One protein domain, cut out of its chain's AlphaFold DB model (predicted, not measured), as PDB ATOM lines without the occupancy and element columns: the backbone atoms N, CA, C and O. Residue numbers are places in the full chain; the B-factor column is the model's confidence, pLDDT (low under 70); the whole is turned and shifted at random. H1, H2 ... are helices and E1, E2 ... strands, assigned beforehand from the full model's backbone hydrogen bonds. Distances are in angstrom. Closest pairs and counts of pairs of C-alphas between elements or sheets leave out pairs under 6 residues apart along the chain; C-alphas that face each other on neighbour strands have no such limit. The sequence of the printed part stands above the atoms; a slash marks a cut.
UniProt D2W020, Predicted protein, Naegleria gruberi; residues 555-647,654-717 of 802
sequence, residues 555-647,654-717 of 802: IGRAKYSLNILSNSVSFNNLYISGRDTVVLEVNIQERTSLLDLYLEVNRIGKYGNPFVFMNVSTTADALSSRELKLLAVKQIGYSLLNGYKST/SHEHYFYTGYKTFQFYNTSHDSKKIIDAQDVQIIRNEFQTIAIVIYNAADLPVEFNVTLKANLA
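Overview. This is residues 555 to 647 and 654 to 717 of the 802 residues of the protein "Predicted protein" of Naegleria gruberi (UniProt D2W020). Two twisted sheets lie face to face as a sandwich, one of the five strands E1 E3 E8 E5 E6 and one of the four strands E2 E9 E4 E7, and H1 packs slantwise over the face of the five-strand sheet turned away from the other sheet. The strands make a jelly roll, one long hairpin wound over both sheets, in nested antiparallel pairs: E2 with E9, E3 with E8, E4 with E7, E5 with E6. The printed part has 157 residues with one named helix and nine named strands, in the order E1 E2 E3 E4 E5 H1 E6 E7 E8 E9; the five-strand sheet is mixed, the four-strand sheet antiparallel. The class is mostly strand, and the whole is compact, with a radius of gyration of the C-alphas of 14.8 A and spans of 42 by 31 by 31 A.

Along the chain. In the larger sheet, E1 is residues 555 to 562, from C-alpha 555 at (16.374, -35.129, 147.383), E3 581 to 588, E8 692 to 699, E5 611 to 618, 23.3 A long, and E6 666 to 670. In the other, E2 is residues 569 to 576, E9 706 to 716, 32.2 A long and ending at C-alpha 716 at (24.421, -60.778, 132.132), E4 594 to 603, 29.5 A, and E7 676 to 685, 26.2 A. E2 bends by 66 degrees at residue 573 and E7 by 56 degrees at residue 682. H1, residues 625 to 642, is 26.1 A long.

Arrangement. The edge strands of the larger sheet are E1 and E6. E1 and E3 are parallel, N 558 to O 583 being 3.0 A; E8 is antiparallel to E3, with N 584 to O 696 at 2.8 A, and to E5, with N 613 to O 697 at 2.8 A. E5 and E6 are antiparallel, with N 614 to O 668 at 2.8 A. H1 is on this sheet at a height over the sheet of 8.2 A, slantwise to the strands, at 44 degrees to E5 on the local plane; its closest C-alphas to E5 are those of Ala 632 and Phe 613, 5.9 A. Every O i to N i+4 pair in H1 is within hydrogen-bond range. The facing parts of the two sheets are 9.5 A centre to centre, their strands at 17 degrees. In the second sheet, N 571 of E2 and O 710 of E9 are 2.7 A apart, N 600 of E4 and O 711 of E9 2.8 A, and N 599 of E4 and O 679 of E7 2.8 A.

Size, cuts and confidence. The C-alphas of Lys 606 and Asn 689 are the two farthest apart, 43.7 A. Residues 648 to 653 are not printed; C-alphas 647 and 654 are 10.0 A apart across that cut. Of the links printed whole, none is long. The mean pLDDT of the printed part is 70.1; 62 residues are under 70, among them residues 630 to 647 and 654 to 674.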
ATOM      1  N   ILE A 555      15.844 -34.133 148.316       80.31
ATOM      2  CA  ILE A 555      16.374 -35.129 147.383       80.31
ATOM      3  C   ILE A 555      17.757 -35.578 147.822       80.31
ATOM      4  O   ILE A 555      18.735 -34.882 147.577       80.31
ATOM      5  N   GLY A 556      17.863 -36.765 148.412       83.56
ATOM      6  CA  GLY A 556      19.154 -37.419 148.609       83.56
ATOM      7  C   GLY A 556      19.601 -38.097 147.316       83.56
ATOM      8  O   GLY A 556      18.865 -38.932 146.797       83.56
ATOM      9  N   ARG A 557      20.789 -37.780 146.791       85.25
ATOM     10  CA  ARG A 557      21.401 -38.496 145.659       85.25
ATOM     11  C   ARG A 557      22.697 -39.153 146.110       85.25
ATOM     12  O   ARG A 557      23.621 -38.468 146.541       85.25
ATOM     13  N   ALA A 558      22.780 -40.466 145.953       84.06
ATOM     14  CA  ALA A 558      23.986 -41.233 146.232       84.06
ATOM     15  C   ALA A 558      24.445 -41.956 144.962       84.06
ATOM     16  O   ALA A 558      23.618 -42.479 144.216       84.06
ATOM     17  N   LYS A 559      25.758 -41.952 144.707       83.38
ATOM     18  CA  LYS A 559      26.369 -42.552 143.517       83.38
ATOM     19  C   LYS A 559      27.177 -43.787 143.890       83.38
ATOM     20  O   LYS A 559      27.958 -43.750 144.839       83.38
ATOM     21  N   TYR A 560      27.029 -44.837 143.098       81.44
ATOM     22  CA  TYR A 560      27.680 -46.127 143.266       81.44
ATOM     23  C   TYR A 560      28.145 -46.655 141.910       81.44
ATOM     24  O   TYR A 560      27.615 -46.273 140.869       81.44
ATOM     25  N   SER A 561      29.121 -47.556 141.930       76.75
ATOM     26  CA  SER A 561      29.593 -48.264 140.740       76.75
ATOM     27  C   SER A 561      29.505 -49.764 140.991       76.75
ATOM     28  O   SER A 561      29.870 -50.223 142.072       76.75
ATOM     29  N   LEU A 562      29.023 -50.511 140.002       73.19
ATOM     30  CA  LEU A 562      28.801 -51.951 140.078       73.19
ATOM     31  C   LEU A 562      29.587 -52.656 138.968       73.19
ATOM     32  O   LEU A 562      29.539 -52.251 137.802       73.19
ATOM     33  N   ASN A 563      30.311 -53.708 139.347       69.44
ATOM     34  CA  ASN A 563      30.929 -54.653 138.423       69.44
ATOM     35  C   ASN A 563      30.008 -55.881 138.343       69.44
ATOM     36  O   ASN A 563      29.703 -56.469 139.383       69.44
ATOM     37  N   ILE A 564      29.513 -56.232 137.149       63.03
ATOM     38  CA  ILE A 564      28.464 -57.259 136.984       63.03
ATOM     39  C   ILE A 564      29.001 -58.635 137.389       63.03
ATOM     40  O   ILE A 564      28.264 -59.469 137.910       63.03
ATOM     41  N   LEU A 565      30.312 -58.845 137.243       56.00
ATOM     42  CA  LEU A 565      31.001 -60.071 137.647       56.00
ATOM     43  C   LEU A 565      30.994 -60.315 139.171       56.00
ATOM     44  O   LEU A 565      31.372 -61.401 139.611       56.00
ATOM     45  N   SER A 566      30.561 -59.346 139.991       54.09
ATOM     46  CA  SER A 566      30.551 -59.453 141.453       54.09
ATOM     47  C   SER A 566      29.275 -58.892 142.101       54.09
ATOM     48  O   SER A 566      29.279 -57.785 142.628       54.09
ATOM     49  N   ASN A 567      28.236 -59.727 142.181       64.44
ATOM     50  CA  ASN A 567      27.173 -59.708 143.197       64.44
ATOM     51  C   ASN A 567      26.239 -58.485 143.338       64.44
ATOM     52  O   ASN A 567      26.503 -57.342 142.981       64.44
ATOM     53  N   SER A 568      25.102 -58.791 143.967       73.88
ATOM     54  CA  SER A 568      24.087 -57.855 144.442       73.88
ATOM     55  C   SER A 568      24.653 -56.737 145.321       73.88
ATOM     56  O   SER A 568      25.388 -57.022 146.268       73.88
ATOM     57  N   VAL A 569      24.201 -55.501 145.119       81.94
ATOM     58  CA  VAL A 569      24.432 -54.388 146.046       81.94
ATOM     59  C   VAL A 569      23.197 -54.180 146.908       81.94
ATOM     60  O   VAL A 569      22.082 -54.101 146.400       81.94
ATOM     61  N   SER A 570      23.401 -54.102 148.223       85.19
ATOM     62  CA  SER A 570      22.340 -53.799 149.183       85.19
ATOM     63  C   SER A 570      22.621 -52.493 149.917       85.19
ATOM     64  O   SER A 570      23.697 -52.299 150.477       85.19
ATOM     65  N   PHE A 571      21.625 -51.621 149.936       85.75
ATOM     66  CA  PHE A 571      21.569 -50.375 150.678       85.75
ATOM     67  C   PHE A 571      20.637 -50.593 151.864       85.75
ATOM     68  O   PHE A 571      19.428 -50.739 151.691       85.75
ATOM     69  N   ASN A 572      21.200 -50.659 153.065       87.44
ATOM     70  CA  ASN A 572      20.437 -50.964 154.270       87.44
ATOM     71  C   ASN A 572      20.133 -49.700 155.076       87.44
ATOM     72  O   ASN A 572      20.912 -48.746 155.057       87.44
ATOM     73  N   ASN A 573      19.038 -49.736 155.835       83.75
ATOM     74  CA  ASN A 573      18.601 -48.693 156.761       83.75
ATOM     75  C   ASN A 573      18.409 -47.326 156.086       83.75
ATOM     76  O   ASN A 573      18.733 -46.285 156.663       83.75
ATOM     77  N   LEU A 574      17.894 -47.319 154.852       84.62
ATOM     78  CA  LEU A 574      17.507 -46.080 154.191       84.62
ATOM     79  C   LEU A 574      16.247 -45.521 154.850       84.62
ATOM     80  O   LEU A 574      15.349 -46.259 155.255       84.62
ATOM     81  N   TYR A 575      16.195 -44.197 154.946       80.88
ATOM     82  CA  TYR A 575      15.142 -43.469 155.637       80.88
ATOM     83  C   TYR A 575      14.683 -42.286 154.791       80.88
ATOM     84  O   TYR A 575      15.498 -41.457 154.378       80.88
ATOM     85  N   ILE A 576      13.373 -42.188 154.586       76.69
ATOM     86  CA  ILE A 576      12.701 -41.067 153.930       76.69
ATOM     87  C   ILE A 576      11.722 -40.456 154.933       76.69
ATOM     88  O   ILE A 576      10.887 -41.161 155.498       76.69
ATOM     89  N   SER A 577      11.813 -39.144 155.167       68.44
ATOM     90  CA  SER A 577      10.857 -38.412 156.004       68.44
ATOM     91  C   SER A 577       9.849 -37.690 155.122       68.44
ATOM     92  O   SER A 577      10.246 -36.986 154.198       68.44
ATOM     93  N   GLY A 578       8.551 -37.835 155.398       69.38
ATOM     94  CA  GLY A 578       7.515 -37.207 154.577       69.38
ATOM     95  C   GLY A 578       7.738 -37.487 153.089       69.38
ATOM     96  O   GLY A 578       8.000 -38.624 152.719       69.38
ATOM     97  N   ARG A 579       7.722 -36.450 152.246       67.75
ATOM     98  CA  ARG A 579       7.854 -36.579 150.782       67.75
ATOM     99  C   ARG A 579       9.278 -36.460 150.243       67.75
ATOM    100  O   ARG A 579       9.472 -36.039 149.098       67.75
ATOM    101  N   ASP A 580      10.272 -36.803 151.056       76.00
ATOM    102  CA  ASP A 580      11.650 -36.874 150.584       76.00
ATOM    103  C   ASP A 580      11.803 -37.929 149.473       76.00
ATOM    104  O   ASP A 580      11.027 -38.880 149.343       76.00
ATOM    105  N   THR A 581      12.791 -37.716 148.614       81.25
ATOM    106  CA  THR A 581      13.120 -38.585 147.486       81.25
ATOM    107  C   THR A 581      14.549 -39.064 147.646       81.25
ATOM    108  O   THR A 581      15.460 -38.271 147.879       81.25
ATOM    109  N   VAL A 582      14.765 -40.363 147.495       86.44
ATOM    110  CA  VAL A 582      16.109 -40.940 147.437       86.44
ATOM    111  C   VAL A 582      16.370 -41.377 146.007       86.44
ATOM    112  O   VAL A 582      15.586 -42.118 145.430       86.44
ATOM    113  N   VAL A 583      17.475 -40.911 145.439       87.44
ATOM    114  CA  VAL A 583      17.967 -41.303 144.122       87.44
ATOM    115  C   VAL A 583      19.274 -42.063 144.317       87.44
ATOM    116  O   VAL A 583      20.289 -41.484 144.708       87.44
ATOM    117  N   LEU A 584      19.247 -43.364 144.050       87.38
ATOM    118  CA  LEU A 584      20.436 -44.210 144.018       87.38
ATOM    119  C   LEU A 584      20.878 -44.336 142.564       87.38
ATOM    120  O   LEU A 584      20.184 -44.936 141.748       87.38
ATOM    121  N   GLU A 585      22.014 -43.738 142.238       86.19
ATOM    122  CA  GLU A 585      22.618 -43.806 140.913       86.19
ATOM    123  C   GLU A 585      23.688 -44.894 140.916       86.19
ATOM    124  O   GLU A 585      24.667 -44.805 141.656       86.19
ATOM    125  N   VAL A 586      23.499 -45.926 140.106       85.00
ATOM    126  CA  VAL A 586      24.386 -47.079 140.000       85.00
ATOM    127  C   VAL A 586      24.962 -47.121 138.592       85.00
ATOM    128  O   VAL A 586      24.250 -47.387 137.627       85.00
ATOM    129  N   ASN A 587      26.259 -46.862 138.475       82.56
ATOM    130  CA  ASN A 587      26.979 -46.963 137.216       82.56
ATOM    131  C   ASN A 587      27.445 -48.395 136.990       82.56
ATOM    132  O   ASN A 587      28.152 -48.961 137.825       82.56
ATOM    133  N   ILE A 588      27.092 -48.964 135.847       77.56
ATOM    134  CA  ILE A 588      27.544 -50.293 135.453       77.56
ATOM    135  C   ILE A 588      28.784 -50.136 134.578       77.56
ATOM    136  O   ILE A 588      28.768 -49.428 133.569       77.56
ATOM    137  N   GLN A 589      29.880 -50.776 134.987       73.50
ATOM    138  CA  GLN A 589      31.177 -50.629 134.316       73.50
ATOM    139  C   GLN A 589      31.364 -51.558 133.106       73.50
ATOM    140  O   GLN A 589      32.326 -51.406 132.355       73.50
ATOM    141  N   GLU A 590      30.458 -52.509 132.901       70.94
ATOM    142  CA  GLU A 590      30.606 -53.573 131.913       70.94
ATOM    143  C   GLU A 590      29.883 -53.260 130.599       70.94
ATOM    144  O   GLU A 590      28.777 -52.719 130.582       70.94
ATOM    145  N   ARG A 591      30.499 -53.622 129.470       70.25
ATOM    146  CA  ARG A 591      29.956 -53.358 128.130       70.25
ATOM    147  C   ARG A 591      29.131 -54.551 127.647       70.25
ATOM    148  O   ARG A 591      29.652 -55.421 126.956       70.25
ATOM    149  N   THR A 592      27.844 -54.576 127.981       70.25
ATOM    150  CA  THR A 592      26.885 -55.593 127.504       70.25
ATOM    151  C   THR A 592      25.681 -54.957 126.806       70.25
ATOM    152  O   THR A 592      25.372 -53.788 127.027       70.25
ATOM    153  N   SER A 593      25.023 -55.724 125.932       70.75
ATOM    154  CA  SER A 593      23.792 -55.329 125.234       70.75
ATOM    155  C   SER A 593      22.506 -55.773 125.932       70.75
ATOM    156  O   SER A 593      21.445 -55.280 125.563       70.75
ATOM    157  N   LEU A 594      22.578 -56.718 126.877       75.50
ATOM    158  CA  LEU A 594      21.416 -57.245 127.600       75.50
ATOM    159  C   LEU A 594      21.748 -57.450 129.085       75.50
ATOM    160  O   LEU A 594      22.838 -57.937 129.414       75.50
ATOM    161  N   LEU A 595      20.801 -57.099 129.957       78.38
ATOM    162  CA  LEU A 595      20.887 -57.280 131.409       78.38
ATOM    163  C   LEU A 595      19.600 -57.854 131.994       78.38
ATOM    164  O   LEU A 595      18.511 -57.437 131.609       78.38
ATOM    165  N   ASP A 596      19.759 -58.709 133.001       78.31
ATOM    166  CA  ASP A 596      18.684 -59.058 133.925       78.31
ATOM    167  C   ASP A 596      18.871 -58.239 135.203       78.31
ATOM    168  O   ASP A 596      19.919 -58.306 135.856       78.31
ATOM    169  N   LEU A 597      17.867 -57.441 135.555       79.94
ATOM    170  CA  LEU A 597      17.872 -56.549 136.708       79.94
ATOM    171  C   LEU A 597      16.838 -57.017 137.727       79.94
ATOM    172  O   LEU A 597      15.650 -57.091 137.442       79.94
ATOM    173  N   TYR A 598      17.290 -57.253 138.952       84.69
ATOM    174  CA  TYR A 598      16.431 -57.572 140.082       84.69
ATOM    175  C   TYR A 598      16.596 -56.509 141.162       84.69
ATOM    176  O   TYR A 598      17.656 -56.400 141.777       84.69
ATOM    177  N   LEU A 599      15.551 -55.735 141.418       85.50
ATOM    178  CA  LEU A 599      15.491 -54.759 142.496       85.50
ATOM    179  C   LEU A 599      14.458 -55.191 143.527       85.50
ATOM    180  O   LEU A 599      13.277 -55.326 143.231       85.50
ATOM    181  N   GLU A 600      14.893 -55.308 144.769       87.00
ATOM    182  CA  GLU A 600      14.032 -55.488 145.924       87.00
ATOM    183  C   GLU A 600      14.088 -54.232 146.793       87.00
ATOM    184  O   GLU A 600      15.169 -53.766 147.138       87.00
ATOM    185  N   VAL A 601      12.932 -53.694 147.183       86.31
ATOM    186  CA  VAL A 601      12.831 -52.660 148.218       86.31
ATOM    187  C   VAL A 601      11.975 -53.200 149.351       86.31
ATOM    188  O   VAL A 601      10.795 -53.490 149.164       86.31
ATOM    189  N   ASN A 602      12.567 -53.369 150.527       87.94
ATOM    190  CA  ASN A 602      11.919 -53.999 151.670       87.94
ATOM    191  C   ASN A 602      11.763 -53.008 152.825       87.94
ATOM    192  O   ASN A 602      12.757 -52.539 153.377       87.94
ATOM    193  N   ARG A 603      10.524 -52.698 153.206       86.62
ATOM    194  CA  ARG A 603      10.200 -51.822 154.332       86.62
ATOM    195  C   ARG A 603      10.515 -52.525 155.647       86.62
ATOM    196  O   ARG A 603       9.994 -53.599 155.933       86.62
ATOM    197  N   ILE A 604      11.306 -51.856 156.469       86.56
ATOM    198  CA  ILE A 604      11.664 -52.276 157.831       86.56
ATOM    199  C   ILE A 604      10.869 -51.491 158.886       86.56
ATOM    200  O   ILE A 604      10.656 -51.984 159.990       86.56
ATOM    201  N   GLY A 605      10.372 -50.300 158.532       75.62
ATOM    202  CA  GLY A 605       9.591 -49.439 159.421       75.62
ATOM    203  C   GLY A 605       8.103 -49.800 159.541       75.62
ATOM    204  O   GLY A 605       7.536 -50.560 158.751       75.62
ATOM    205  N   LYS A 606       7.444 -49.188 160.537       73.56
ATOM    206  CA  LYS A 606       6.014 -49.386 160.848       73.56
ATOM    207  C   LYS A 606       5.061 -48.588 159.944       73.56
ATOM    208  O   LYS A 606       3.906 -48.983 159.799       73.56
ATOM    209  N   TYR A 607       5.517 -47.480 159.357       71.12
ATOM    210  CA  TYR A 607       4.669 -46.523 158.638       71.12
ATOM    211  C   TYR A 607       5.102 -46.310 157.184       71.12
ATOM    212  O   TYR A 607       6.260 -46.522 156.831       71.12
ATOM    213  N   GLY A 608       4.125 -45.886 156.373       67.38
ATOM    214  CA  GLY A 608       4.258 -45.533 154.959       67.38
ATOM    215  C   GLY A 608       4.633 -46.698 154.035       67.38
ATOM    216  O   GLY A 608       4.948 -47.803 154.475       67.38
ATOM    217  N   ASN A 609       4.538 -46.453 152.731       70.31
ATOM    218  CA  ASN A 609       4.920 -47.392 151.680       70.31
ATOM    219  C   ASN A 609       5.625 -46.591 150.585       70.31
ATOM    220  O   ASN A 609       4.990 -45.712 149.994       70.31
ATOM    221  N   PRO A 610       6.923 -46.837 150.340       73.38
ATOM    222  CA  PRO A 610       7.651 -46.085 149.342       73.38
ATOM    223  C   PRO A 610       7.234 -46.558 147.950       73.38
ATOM    224  O   PRO A 610       7.098 -47.755 147.688       73.38
ATOM    225  N   PHE A 611       7.058 -45.602 147.054       74.81
ATOM    226  CA  PHE A 611       6.936 -45.841 145.630       74.81
ATOM    227  C   PHE A 611       8.333 -45.981 145.053       74.81
ATOM    228  O   PHE A 611       9.236 -45.208 145.385       74.81
ATOM    229  N   VAL A 612       8.507 -46.975 144.194       76.00
ATOM    230  CA  VAL A 612       9.799 -47.276 143.586       76.00
ATOM    231  C   VAL A 612       9.677 -47.049 142.094       76.00
ATOM    232  O   VAL A 612       8.797 -47.616 141.450       76.00
ATOM    233  N   PHE A 613      10.566 -46.223 141.565       75.44
ATOM    234  CA  PHE A 613      10.750 -45.962 140.151       75.44
ATOM    235  C   PHE A 613      12.210 -46.261 139.805       75.44
ATOM    236  O   PHE A 613      13.117 -45.876 140.533       75.44
ATOM    237  N   MET A 614      12.456 -46.965 138.713       77.19
ATOM    238  CA  MET A 614      13.795 -47.239 138.208       77.19
ATOM    239  C   MET A 614      13.874 -46.719 136.781       77.19
ATOM    240  O   MET A 614      13.040 -47.068 135.956       77.19
ATOM    241  N   ASN A 615      14.889 -45.912 136.500       78.94
ATOM    242  CA  ASN A 615      15.253 -45.469 135.165       78.94
ATOM    243  C   ASN A 615      16.623 -46.052 134.812       78.94
ATOM    244  O   ASN A 615      17.558 -45.960 135.604       78.94
ATOM    245  N   VAL A 616      16.735 -46.658 133.637       74.50
ATOM    246  CA  VAL A 616      17.996 -47.142 133.076       74.50
ATOM    247  C   VAL A 616      18.333 -46.268 131.876       74.50
ATOM    248  O   VAL A 616      17.571 -46.250 130.910       74.50
ATOM    249  N   SER A 617      19.466 -45.569 131.924       72.56
ATOM    250  CA  SER A 617      19.937 -44.671 130.866       72.56
ATOM    251  C   SER A 617      21.414 -44.898 130.541       72.56
ATOM    252  O   SER A 617      22.153 -45.570 131.266       72.56
ATOM    253  N   THR A 618      21.879 -44.297 129.450       71.50
ATOM    254  CA  THR A 618      23.316 -44.118 129.202       71.50
ATOM    255  C   THR A 618      23.858 -43.023 130.132       71.50
ATOM    256  O   THR A 618      23.091 -42.208 130.655       71.50
ATOM    257  N   THR A 619      25.177 -42.959 130.333       70.31
ATOM    258  CA  THR A 619      25.803 -41.847 131.076       70.31
ATOM    259  C   THR A 619      25.604 -40.489 130.401       70.31
ATOM    260  O   THR A 619      25.578 -39.475 131.092       70.31
ATOM    261  N   ALA A 620      25.492 -40.450 129.068       66.94
ATOM    262  CA  ALA A 620      25.285 -39.208 128.319       66.94
ATOM    263  C   ALA A 620      23.846 -38.684 128.460       66.94
ATOM    264  O   ALA A 620      23.638 -37.475 128.505       66.94
ATOM    265  N   ASP A 621      22.881 -39.597 128.595       69.38
ATOM    266  CA  ASP A 621      21.456 -39.296 128.761       69.38
ATOM    267  C   ASP A 621      21.021 -39.307 130.244       69.38
ATOM    268  O   ASP A 621      19.827 -39.318 130.553       69.38
ATOM    269  N   ALA A 622      21.975 -39.341 131.184       72.38
ATOM    270  CA  ALA A 622      21.690 -39.424 132.612       72.38
ATOM    271  C   ALA A 622      21.011 -38.145 133.120       72.38
ATOM    272  O   ALA A 622      21.579 -37.052 133.114       72.38
ATOM    273  N   LEU A 623      19.792 -38.308 133.620       71.94
ATOM    274  CA  LEU A 623      18.956 -37.209 134.083       71.94
ATOM    275  C   LEU A 623      19.445 -36.612 135.418       71.94
ATOM    276  O   LEU A 623      20.036 -37.275 136.289       71.94
ATOM    277  N   SER A 624      19.163 -35.325 135.619       75.19
ATOM    278  CA  SER A 624      19.365 -34.656 136.904       75.19
ATOM    279  C   SER A 624      18.428 -35.226 137.978       75.19
ATOM    280  O   SER A 624      17.400 -35.838 137.695       75.19
ATOM    281  N   SER A 625      18.759 -35.010 139.257       70.44
ATOM    282  CA  SER A 625      17.941 -35.507 140.378       70.44
ATOM    283  C   SER A 625      16.531 -34.924 140.353       70.44
ATOM    284  O   SER A 625      15.575 -35.577 140.764       70.44
ATOM    285  N   ARG A 626      16.424 -33.691 139.853       65.94
ATOM    286  CA  ARG A 626      15.174 -32.966 139.678       65.94
ATOM    287  C   ARG A 626      14.336 -33.588 138.563       65.94
ATOM    288  O   ARG A 626      13.188 -33.930 138.808       65.94
ATOM    289  N   GLU A 627      14.919 -33.819 137.387       71.12
ATOM    290  CA  GLU A 627      14.234 -34.479 136.262       71.12
ATOM    291  C   GLU A 627      13.763 -35.893 136.625       71.12
ATOM    292  O   GLU A 627      12.619 -36.250 136.355       71.12
ATOM    293  N   LEU A 628      14.604 -36.671 137.315       72.31
ATOM    294  CA  LEU A 628      14.254 -38.007 137.808       72.31
ATOM    295  C   LEU A 628      13.082 -37.982 138.795       72.31
ATOM    296  O   LEU A 628      12.162 -38.792 138.674       72.31
ATOM    297  N   LYS A 629      13.086 -37.046 139.755       71.00
ATOM    298  CA  LYS A 629      11.969 -36.859 140.692       71.00
ATOM    299  C   LYS A 629      10.692 -36.468 139.955       71.00
ATOM    300  O   LYS A 629       9.647 -37.031 140.254       71.00
ATOM    301  N   LEU A 630      10.762 -35.540 139.001       64.50
ATOM    302  CA  LEU A 630       9.595 -35.086 138.239       64.50
ATOM    303  C   LEU A 630       8.973 -36.221 137.421       64.50
ATOM    304  O   LEU A 630       7.760 -36.412 137.481       64.50
ATOM    305  N   LEU A 631       9.793 -37.013 136.723       67.94
ATOM    306  CA  LEU A 631       9.330 -38.199 135.995       67.94
ATOM    307  C   LEU A 631       8.682 -39.221 136.934       67.94
ATOM    308  O   LEU A 631       7.566 -39.670 136.678       67.94
ATOM    309  N   ALA A 632       9.341 -39.538 138.053       68.44
ATOM    310  CA  ALA A 632       8.817 -40.486 139.029       68.44
ATOM    311  C   ALA A 632       7.489 -40.005 139.637       68.44
ATOM    312  O   ALA A 632       6.521 -40.761 139.684       68.44
ATOM    313  N   VAL A 633       7.412 -38.742 140.070       63.88
ATOM    314  CA  VAL A 633       6.200 -38.150 140.658       63.88
ATOM    315  C   VAL A 633       5.059 -38.124 139.648       63.88
ATOM    316  O   VAL A 633       3.949 -38.493 140.021       63.88
ATOM    317  N   LYS A 634       5.329 -37.762 138.388       61.44
ATOM    318  CA  LYS A 634       4.344 -37.802 137.300       61.44
ATOM    319  C   LYS A 634       3.756 -39.212 137.158       61.44
ATOM    320  O   LYS A 634       2.540 -39.376 137.227       61.44
ATOM    321  N   GLN A 635       4.613 -40.234 137.088       63.75
ATOM    322  CA  GLN A 635       4.179 -41.627 136.953       63.75
ATOM    323  C   GLN A 635       3.389 -42.136 138.169       63.75
ATOM    324  O   GLN A 635       2.361 -42.802 138.038       63.75
ATOM    325  N   ILE A 636       3.845 -41.802 139.377       61.03
ATOM    326  CA  ILE A 636       3.185 -42.187 140.631       61.03
ATOM    327  C   ILE A 636       1.838 -41.477 140.775       61.03
ATOM    328  O   ILE A 636       0.863 -42.083 141.220       61.03
ATOM    329  N   GLY A 637       1.774 -40.206 140.384       58.00
ATOM    330  CA  GLY A 637       0.560 -39.406 140.336       58.00
ATOM    331  C   GLY A 637      -0.532 -40.048 139.495       58.00
ATOM    332  O   GLY A 637      -1.660 -40.172 139.974       58.00
ATOM    333  N   TYR A 638      -0.183 -40.522 138.295       56.34
ATOM    334  CA  TYR A 638      -1.100 -41.294 137.453       56.34
ATOM    335  C   TYR A 638      -1.606 -42.550 138.172       56.34
ATOM    336  O   TYR A 638      -2.814 -42.745 138.304       56.34
ATOM    337  N   SER A 639      -0.704 -43.355 138.744       56.12
ATOM    338  CA  SER A 639      -1.090 -44.592 139.439       56.12
ATOM    339  C   SER A 639      -1.988 -44.351 140.666       56.12
ATOM    340  O   SER A 639      -2.910 -45.128 140.916       56.12
ATOM    341  N   LEU A 640      -1.762 -43.275 141.427       55.78
ATOM    342  CA  LEU A 640      -2.562 -42.921 142.610       55.78
ATOM    343  C   LEU A 640      -3.983 -42.446 142.275       55.78
ATOM    344  O   LEU A 640      -4.892 -42.578 143.103       55.78
ATOM    345  N   LEU A 641      -4.181 -41.859 141.094       51.34
ATOM    346  CA  LEU A 641      -5.499 -41.428 140.630       51.34
ATOM    347  C   LEU A 641      -6.343 -42.604 140.130       51.34
ATOM    348  O   LEU A 641      -7.546 -42.626 140.397       51.34
ATOM    349  N   ASN A 642      -5.704 -43.604 139.523       51.75
ATOM    350  CA  ASN A 642      -6.393 -44.691 138.821       51.75
ATOM    351  C   ASN A 642      -6.651 -45.943 139.675       51.75
ATOM    352  O   ASN A 642      -7.335 -46.866 139.238       51.75
ATOM    353  N   GLY A 643      -6.157 -45.985 140.915       43.75
ATOM    354  CA  GLY A 643      -6.375 -47.123 141.806       43.75
ATOM    355  C   GLY A 643      -5.637 -48.401 141.378       43.75
ATOM    356  O   GLY A 643      -5.100 -48.536 140.284       43.75
ATOM    357  N   TYR A 644      -5.548 -49.343 142.313       40.66
ATOM    358  CA  TYR A 644      -4.723 -50.543 142.206       40.66
ATOM    359  C   TYR A 644      -5.295 -51.589 141.231       40.66
ATOM    360  O   TYR A 644      -6.505 -51.820 141.189       40.66
ATOM    361  N   LYS A 645      -4.408 -52.297 140.516       41.84
ATOM    362  CA  LYS A 645      -4.718 -53.518 139.757       41.84
ATOM    363  C   LYS A 645      -5.248 -54.602 140.699       41.84
ATOM    364  O   LYS A 645      -4.500 -55.118 141.526       41.84
ATOM    365  N   SER A 646      -6.500 -55.023 140.546       31.44
ATOM    366  CA  SER A 646      -6.938 -56.303 141.112       31.44
ATOM    367  C   SER A 646      -7.879 -57.052 140.170       31.44
ATOM    368  O   SER A 646      -9.099 -57.042 140.329       31.44
ATOM    369  N   THR A 647      -7.304 -57.801 139.239       28.28
ATOM    370  CA  THR A 647      -7.870 -59.094 138.850       28.28
ATOM    371  C   THR A 647      -6.817 -60.162 139.125       28.28
ATOM    372  O   THR A 647      -5.674 -60.121 138.675       28.28
ATOM    373  N   SER A 654       1.850 -60.231 137.092       37.81
ATOM    374  CA  SER A 654       2.002 -58.792 137.320       37.81
ATOM    375  C   SER A 654       3.314 -58.445 138.025       37.81
ATOM    376  O   SER A 654       3.323 -58.265 139.240       37.81
ATOM    377  N   HIS A 655       4.412 -58.301 137.285       37.62
ATOM    378  CA  HIS A 655       5.619 -57.644 137.821       37.62
ATOM    379  C   HIS A 655       6.250 -56.597 136.890       37.62
ATOM    380  O   HIS A 655       7.167 -55.902 137.313       37.62
ATOM    381  N   GLU A 656       5.741 -56.398 135.672       43.66
ATOM    382  CA  GLU A 656       6.455 -55.607 134.665       43.66
ATOM    383  C   GLU A 656       5.487 -54.700 133.893       43.66
ATOM    384  O   GLU A 656       4.567 -55.173 133.226       43.66
ATOM    385  N   HIS A 657       5.651 -53.380 133.995       40.69
ATOM    386  CA  HIS A 657       5.174 -52.455 132.967       40.69
ATOM    387  C   HIS A 657       6.396 -51.714 132.426       40.69
ATOM    388  O   HIS A 657       7.022 -50.945 133.152       40.69
ATOM    389  N   TYR A 658       6.743 -52.009 131.173       42.38
ATOM    390  CA  TYR A 658       7.822 -51.369 130.430       42.38
ATOM    391  C   TYR A 658       7.278 -50.111 129.760       42.38
ATOM    392  O   TYR A 658       6.313 -50.199 129.001       42.38
ATOM    393  N   PHE A 659       7.909 -48.964 129.996       41.94
ATOM    394  CA  PHE A 659       7.614 -47.737 129.257       41.94
ATOM    395  C   PHE A 659       8.823 -47.362 128.404       41.94
ATOM    396  O   PHE A 659       9.908 -47.099 128.926       41.94
ATOM    397  N   TYR A 660       8.628 -47.361 127.082       38.16
ATOM    398  CA  TYR A 660       9.554 -46.754 126.133       38.16
ATOM    399  C   TYR A 660       9.184 -45.281 126.019       38.16
ATOM    400  O   TYR A 660       8.171 -44.928 125.425       38.16
ATOM    401  N   THR A 661      10.005 -44.412 126.593       39.56
ATOM    402  CA  THR A 661       9.894 -42.980 126.300       39.56
ATOM    403  C   THR A 661      10.718 -42.676 125.046       39.56
ATOM    404  O   THR A 661      11.617 -43.436 124.702       39.56
ATOM    405  N   GLY A 662      10.461 -41.568 124.343       38.16
ATOM    406  CA  GLY A 662      11.296 -41.130 123.207       38.16
ATOM    407  C   GLY A 662      12.768 -40.838 123.562       38.16
ATOM    408  O   GLY A 662      13.562 -40.489 122.690       38.16
ATOM    409  N   TYR A 663      13.137 -40.982 124.837       41.12
ATOM    410  CA  TYR A 663      14.502 -40.991 125.341       41.12
ATOM    411  C   TYR A 663      15.042 -42.425 125.311       41.12
ATOM    412  O   TYR A 663      14.298 -43.375 125.524       41.12
ATOM    413  N   LYS A 664      16.345 -42.609 125.091       50.28
ATOM    414  CA  LYS A 664      17.047 -43.910 125.095       50.28
ATOM    415  C   LYS A 664      17.080 -44.581 126.492       50.28
ATOM    416  O   LYS A 664      18.135 -45.019 126.945       50.28
ATOM    417  N   THR A 665      15.960 -44.607 127.214       55.72
ATOM    418  CA  THR A 665      15.861 -44.994 128.625       55.72
ATOM    419  C   THR A 665      14.710 -45.962 128.868       55.72
ATOM    420  O   THR A 665      13.622 -45.766 128.325       55.72
ATOM    421  N   PHE A 666      14.937 -46.963 129.721       57.59
ATOM    422  CA  PHE A 666      13.904 -47.890 130.193       57.59
ATOM    423  C   PHE A 666      13.415 -47.464 131.563       57.59
ATOM    424  O   PHE A 666      14.211 -47.046 132.404       57.59
ATOM    425  N   GLN A 667      12.111 -47.590 131.794       64.69
ATOM    426  CA  GLN A 667      11.493 -47.192 133.050       64.69
ATOM    427  C   GLN A 667      10.661 -48.332 133.629       64.69
ATOM    428  O   GLN A 667       9.850 -48.937 132.929       64.69
ATOM    429  N   PHE A 668      10.854 -48.585 134.921       63.03
ATOM    430  CA  PHE A 668      10.101 -49.551 135.712       63.03
ATOM    431  C   PHE A 668       9.520 -48.850 136.928       63.03
ATOM    432  O   PHE A 668      10.152 -47.961 137.502       63.03
ATOM    433  N   TYR A 669       8.351 -49.277 137.385       65.25
ATOM    434  CA  TYR A 669       7.822 -48.800 138.654       65.25
ATOM    435  C   TYR A 669       7.030 -49.871 139.387       65.25
ATOM    436  O   TYR A 669       6.450 -50.776 138.792       65.25
ATOM    437  N   ASN A 670       6.973 -49.724 140.706       63.38
ATOM    438  CA  ASN A 670       6.126 -50.526 141.569       63.38
ATOM    439  C   ASN A 670       5.427 -49.615 142.589       63.38
ATOM    440  O   ASN A 670       6.078 -48.945 143.397       63.38
ATOM    441  N   THR A 671       4.093 -49.592 142.538       58.44
ATOM    442  CA  THR A 671       3.219 -48.763 143.386       58.44
ATOM    443  C   THR A 671       2.426 -49.568 144.419       58.44
ATOM    444  O   THR A 671       1.500 -49.040 145.031       58.44
ATOM    445  N   SER A 672       2.771 -50.847 144.633       57.12
ATOM    446  CA  SER A 672       2.073 -51.713 145.594       57.12
ATOM    447  C   SER A 672       1.996 -51.102 147.008       57.12
ATOM    448  O   SER A 672       2.856 -50.336 147.437       57.12
ATOM    449  N   HIS A 673       0.976 -51.457 147.785       62.88
ATOM    450  CA  HIS A 673       0.903 -51.087 149.205       62.88
ATOM    451  C   HIS A 673       1.613 -52.090 150.128       62.88
ATOM    452  O   HIS A 673       1.590 -51.935 151.349       62.88
ATOM    453  N   ASP A 674       2.263 -53.103 149.560       67.62
ATOM    454  CA  ASP A 674       2.992 -54.109 150.326       67.62
ATOM    455  C   ASP A 674       4.245 -53.517 150.974       67.62
ATOM    456  O   ASP A 674       4.881 -52.603 150.444       67.62
ATOM    457  N   SER A 675       4.654 -54.086 152.103       71.94
ATOM    458  CA  SER A 675       5.922 -53.730 152.741       71.94
ATOM    459  C   SER A 675       7.130 -54.111 151.884       71.94
ATOM    460  O   SER A 675       8.174 -53.482 152.001       71.94
ATOM    461  N   LYS A 676       7.000 -55.108 151.003       81.94
ATOM    462  CA  LYS A 676       8.042 -55.535 150.065       81.94
ATOM    463  C   LYS A 676       7.667 -55.131 148.639       81.94
ATOM    464  O   LYS A 676       6.511 -55.228 148.234       81.94
ATOM    465  N   LYS A 677       8.645 -54.655 147.879       78.94
ATOM    466  CA  LYS A 677       8.535 -54.257 146.473       78.94
ATOM    467  C   LYS A 677       9.587 -55.005 145.689       78.94
ATOM    468  O   LYS A 677      10.720 -55.112 146.148       78.94
ATOM    469  N   ILE A 678       9.212 -55.495 144.519       79.50
ATOM    470  CA  ILE A 678      10.121 -56.196 143.620       79.50
ATOM    471  C   ILE A 678       9.927 -55.618 142.222       79.50
ATOM    472  O   ILE A 678       8.789 -55.404 141.795       79.50
ATOM    473  N   ILE A 679      11.034 -55.340 141.548       76.00
ATOM    474  CA  ILE A 679      11.111 -55.136 140.105       76.00
ATOM    475  C   ILE A 679      12.063 -56.217 139.608       76.00
ATOM    476  O   ILE A 679      13.229 -56.231 139.993       76.00
ATOM    477  N   ASP A 680      11.544 -57.137 138.811       78.44
ATOM    478  CA  ASP A 680      12.320 -58.175 138.144       78.44
ATOM    479  C   ASP A 680      12.182 -57.907 136.648       78.44
ATOM    480  O   ASP A 680      11.074 -57.936 136.127       78.44
ATOM    481  N   ALA A 681      13.269 -57.499 136.004       73.00
ATOM    482  CA  ALA A 681      13.289 -57.082 134.612       73.00
ATOM    483  C   ALA A 681      14.305 -57.933 133.859       73.00
ATOM    484  O   ALA A 681      15.499 -57.892 134.157       73.00
ATOM    485  N   GLN A 682      13.823 -58.698 132.888       78.00
ATOM    486  CA  GLN A 682      14.620 -59.663 132.138       78.00
ATOM    487  C   GLN A 682      14.919 -59.134 130.735       78.00
ATOM    488  O   GLN A 682      14.109 -58.403 130.162       78.00
ATOM    489  N   ASP A 683      16.061 -59.522 130.166       71.19
ATOM    490  CA  ASP A 683      16.452 -59.188 128.788       71.19
ATOM    491  C   ASP A 683      16.386 -57.669 128.467       71.19
ATOM    492  O   ASP A 683      16.038 -57.260 127.355       71.19
ATOM    493  N   VAL A 684      16.741 -56.804 129.430       70.94
ATOM    494  CA  VAL A 684      16.734 -55.342 129.253       70.94
ATOM    495  C   VAL A 684      17.756 -54.965 128.180       70.94
ATOM    496  O   VAL A 684      18.963 -55.085 128.395       70.94
ATOM    497  N   GLN A 685      17.277 -54.530 127.009       67.75
ATOM    498  CA  GLN A 685      18.114 -54.128 125.873       67.75
ATOM    499  C   GLN A 685      18.829 -52.816 126.156       67.75
ATOM    500  O   GLN A 685      18.204 -51.841 126.538       67.75
ATOM    501  N   ILE A 686      20.137 -52.747 125.925       65.69
ATOM    502  CA  ILE A 686      20.910 -51.524 126.164       65.69
ATOM    503  C   ILE A 686      21.820 -51.236 124.971       65.69
ATOM    504  O   ILE A 686      22.288 -52.139 124.272       65.69
ATOM    505  N   ILE A 687      22.055 -49.947 124.714       61.62
ATOM    506  CA  ILE A 687      22.896 -49.475 123.615       61.62
ATOM    507  C   ILE A 687      24.330 -49.978 123.818       61.62
ATOM    508  O   ILE A 687      24.967 -49.736 124.844       61.62
ATOM    509  N   ARG A 688      24.844 -50.689 122.811       56.09
ATOM    510  CA  ARG A 688      26.194 -51.263 122.812       56.09
ATOM    511  C   ARG A 688      27.255 -50.163 122.958       56.09
ATOM    512  O   ARG A 688      27.226 -49.189 122.215       56.09
ATOM    513  N   ASN A 689      28.252 -50.407 123.814       56.91
ATOM    514  CA  ASN A 689      29.492 -49.626 123.981       56.91
ATOM    515  C   ASN A 689      29.422 -48.278 124.732       56.91
ATOM    516  O   ASN A 689      30.418 -47.556 124.716       56.91
ATOM    517  N   GLU A 690      28.346 -47.965 125.455       64.38
ATOM    518  CA  GLU A 690      28.300 -46.796 126.355       64.38
ATOM    519  C   GLU A 690      28.268 -47.216 127.835       64.38
ATOM    520  O   GLU A 690      27.772 -48.294 128.166       64.38
ATOM    521  N   PHE A 691      28.827 -46.385 128.728       62.16
ATOM    522  CA  PHE A 691      28.666 -46.579 130.174       62.16
ATOM    523  C   PHE A 691      27.197 -46.381 130.545       62.16
ATOM    524  O   PHE A 691      26.518 -45.500 130.013       62.16
ATOM    525  N   GLN A 692      26.712 -47.215 131.457       74.31
ATOM    526  CA  GLN A 692      25.296 -47.277 131.793       74.31
ATOM    527  C   GLN A 692      25.081 -46.741 133.201       74.31
ATOM    528  O   GLN A 692      25.880 -47.002 134.103       74.31
ATOM    529  N   THR A 693      23.980 -46.027 133.387       77.50
ATOM    530  CA  THR A 693      23.570 -45.458 134.663       77.50
ATOM    531  C   THR A 693      22.157 -45.937 134.979       77.50
ATOM    532  O   THR A 693      21.207 -45.638 134.262       77.50
ATOM    533  N   ILE A 694      22.009 -46.681 136.074       81.25
ATOM    534  CA  ILE A 694      20.709 -47.035 136.646       81.25
ATOM    535  C   ILE A 694      20.398 -46.027 137.746       81.25
ATOM    536  O   ILE A 694      21.096 -45.965 138.753       81.25
ATOM    537  N   ALA A 695      19.335 -45.254 137.583       82.38
ATOM    538  CA  ALA A 695      18.794 -44.390 138.617       82.38
ATOM    539  C   ALA A 695      17.572 -45.049 139.270       82.38
ATOM    540  O   ALA A 695      16.503 -45.141 138.673       82.38
ATOM    541  N   ILE A 696      17.710 -45.476 140.523       83.56
ATOM    542  CA  ILE A 696      16.594 -45.946 141.348       83.56
ATOM    543  C   ILE A 696      16.080 -44.751 142.149       83.56
ATOM    544  O   ILE A 696      16.754 -44.256 143.050       83.56
ATOM    545  N   VAL A 697      14.887 -44.281 141.813       81.50
ATOM    546  CA  VAL A 697      14.180 -43.195 142.486       81.50
ATOM    547  C   VAL A 697      13.144 -43.794 143.424       81.50
ATOM    548  O   VAL A 697      12.202 -44.464 143.010       81.50
ATOM    549  N   ILE A 698      13.303 -43.531 144.709       81.00
ATOM    550  CA  ILE A 698      12.385 -43.977 145.743       81.00
ATOM    551  C   ILE A 698      11.717 -42.738 146.306       81.00
ATOM    552  O   ILE A 698      12.374 -41.858 146.864       81.00
ATOM    553  N   TYR A 699      10.409 -42.666 146.115       77.81
ATOM    554  CA  TYR A 699       9.584 -41.533 146.495       77.81
ATOM    555  C   TYR A 699       8.555 -41.974 147.522       77.81
ATOM    556  O   TYR A 699       7.873 -42.979 147.346       77.81
ATOM    557  N   ASN A 700       8.386 -41.202 148.585       72.38
ATOM    558  CA  ASN A 700       7.300 -41.431 149.520       72.38
ATOM    559  C   ASN A 700       6.160 -40.448 149.238       72.38
ATOM    560  O   ASN A 700       6.310 -39.242 149.413       72.38
ATOM    561  N   ALA A 701       5.008 -40.955 148.793       61.28
ATOM    562  CA  ALA A 701       3.840 -40.103 148.555       61.28
ATOM    563  C   ALA A 701       3.076 -39.764 149.844       61.28
ATOM    564  O   ALA A 701       2.201 -38.898 149.819       61.28
ATOM    565  N   ALA A 702       3.377 -40.454 150.948       60.53
ATOM    566  CA  ALA A 702       2.759 -40.217 152.241       60.53
ATOM    567  C   ALA A 702       3.583 -39.227 153.073       60.53
ATOM    568  O   ALA A 702       4.804 -39.161 152.976       60.53
ATOM    569  N   ASP A 703       2.911 -38.503 153.965       58.31
ATOM    570  CA  ASP A 703       3.579 -37.553 154.863       58.31
ATOM    571  C   ASP A 703       4.209 -38.245 156.097       58.31
ATOM    572  O   ASP A 703       4.887 -37.610 156.903       58.31
ATOM    573  N   LEU A 704       4.031 -39.566 156.238       64.44
ATOM    574  CA  LEU A 704       4.634 -40.386 157.294       64.44
ATOM    575  C   LEU A 704       6.023 -40.898 156.887       64.44
ATOM    576  O   LEU A 704       6.210 -41.220 155.717       64.44
ATOM    577  N   PRO A 705       6.981 -41.039 157.821       72.88
ATOM    578  CA  PRO A 705       8.318 -41.530 157.507       72.88
ATOM    579  C   PRO A 705       8.323 -43.009 157.108       72.88
ATOM    580  O   PRO A 705       7.510 -43.792 157.603       72.88
ATOM    581  N   VAL A 706       9.282 -43.384 156.260       80.12
ATOM    582  CA  VAL A 706       9.470 -44.744 155.749       80.12
ATOM    583  C   VAL A 706      10.926 -45.164 155.909       80.12
ATOM    584  O   VAL A 706      11.838 -44.460 155.479       80.12
ATOM    585  N   GLU A 707      11.121 -46.352 156.472       86.06
ATOM    586  CA  GLU A 707      12.414 -47.034 156.567       86.06
ATOM    587  C   GLU A 707      12.419 -48.267 155.677       86.06
ATOM    588  O   GLU A 707      11.474 -49.066 155.726       86.06
ATOM    589  N   PHE A 708      13.475 -48.446 154.889       88.38
ATOM    590  CA  PHE A 708      13.568 -49.534 153.926       88.38
ATOM    591  C   PHE A 708      15.014 -49.926 153.601       88.38
ATOM    592  O   PHE A 708      15.953 -49.150 153.762       88.38
ATOM    593  N   ASN A 709      15.172 -51.145 153.100       89.38
ATOM    594  CA  ASN A 709      16.388 -51.639 152.472       89.38
ATOM    595  C   ASN A 709      16.158 -51.748 150.969       89.38
ATOM    596  O   ASN A 709      15.043 -52.034 150.539       89.38
ATOM    597  N   VAL A 710      17.205 -51.554 150.177       89.38
ATOM    598  CA  VAL A 710      17.174 -51.710 148.723       89.38
ATOM    599  C   VAL A 710      18.241 -52.710 148.330       89.38
ATOM    600  O   VAL A 710      19.397 -52.512 148.668       89.38
ATOM    601  N   THR A 711      17.895 -53.747 147.584       89.00
ATOM    602  CA  THR A 711      18.852 -54.699 147.023       89.00
ATOM    603  C   THR A 711      18.718 -54.694 145.513       89.00
ATOM    604  O   THR A 711      17.671 -55.056 144.995       89.00
ATOM    605  N   LEU A 712      19.777 -54.307 144.808       87.56
ATOM    606  CA  LEU A 712      19.877 -54.392 143.357       87.56
ATOM    607  C   LEU A 712      20.809 -55.545 142.983       87.56
ATOM    608  O   LEU A 712      21.933 -55.629 143.477       87.56
ATOM    609  N   LYS A 713      20.369 -56.412 142.078       86.75
ATOM    610  CA  LYS A 713      21.192 -57.413 141.399       86.75
ATOM    611  C   LYS A 713      21.127 -57.139 139.905       86.75
ATOM    612  O   LYS A 713      20.048 -56.878 139.385       86.75
ATOM    613  N   ALA A 714      22.270 -57.201 139.242       82.75
ATOM    614  CA  ALA A 714      22.366 -57.116 137.796       82.75
ATOM    615  C   ALA A 714      23.169 -58.321 137.314       82.75
ATOM    616  O   ALA A 714      24.246 -58.575 137.849       82.75
ATOM    617  N   ASN A 715      22.644 -59.051 136.336       82.75
ATOM    618  CA  ASN A 715      23.312 -60.192 135.720       82.75
ATOM    619  C   ASN A 715      23.402 -59.991 134.207       82.75
ATOM    620  O   ASN A 715      22.583 -59.294 133.606       82.75
ATOM    621  N   LEU A 716      24.387 -60.640 133.584       79.12
ATOM    622  CA  LEU A 716      24.421 -60.778 132.132       79.12
ATOM    623  C   LEU A 716      23.238 -61.643 131.698       79.12
ATOM    624  O   LEU A 716      23.172 -62.820 132.053       79.12
ATOM    625  N   ALA A 717      22.333 -61.061 130.917       73.44
ATOM    626  CA  ALA A 717      21.230 -61.807 130.338       73.44
ATOM    627  C   ALA A 717      21.753 -62.688 129.202       73.44
ATOM    628  O   ALA A 717      22.520 -62.243 128.342       73.44
TER     629      ALA A 717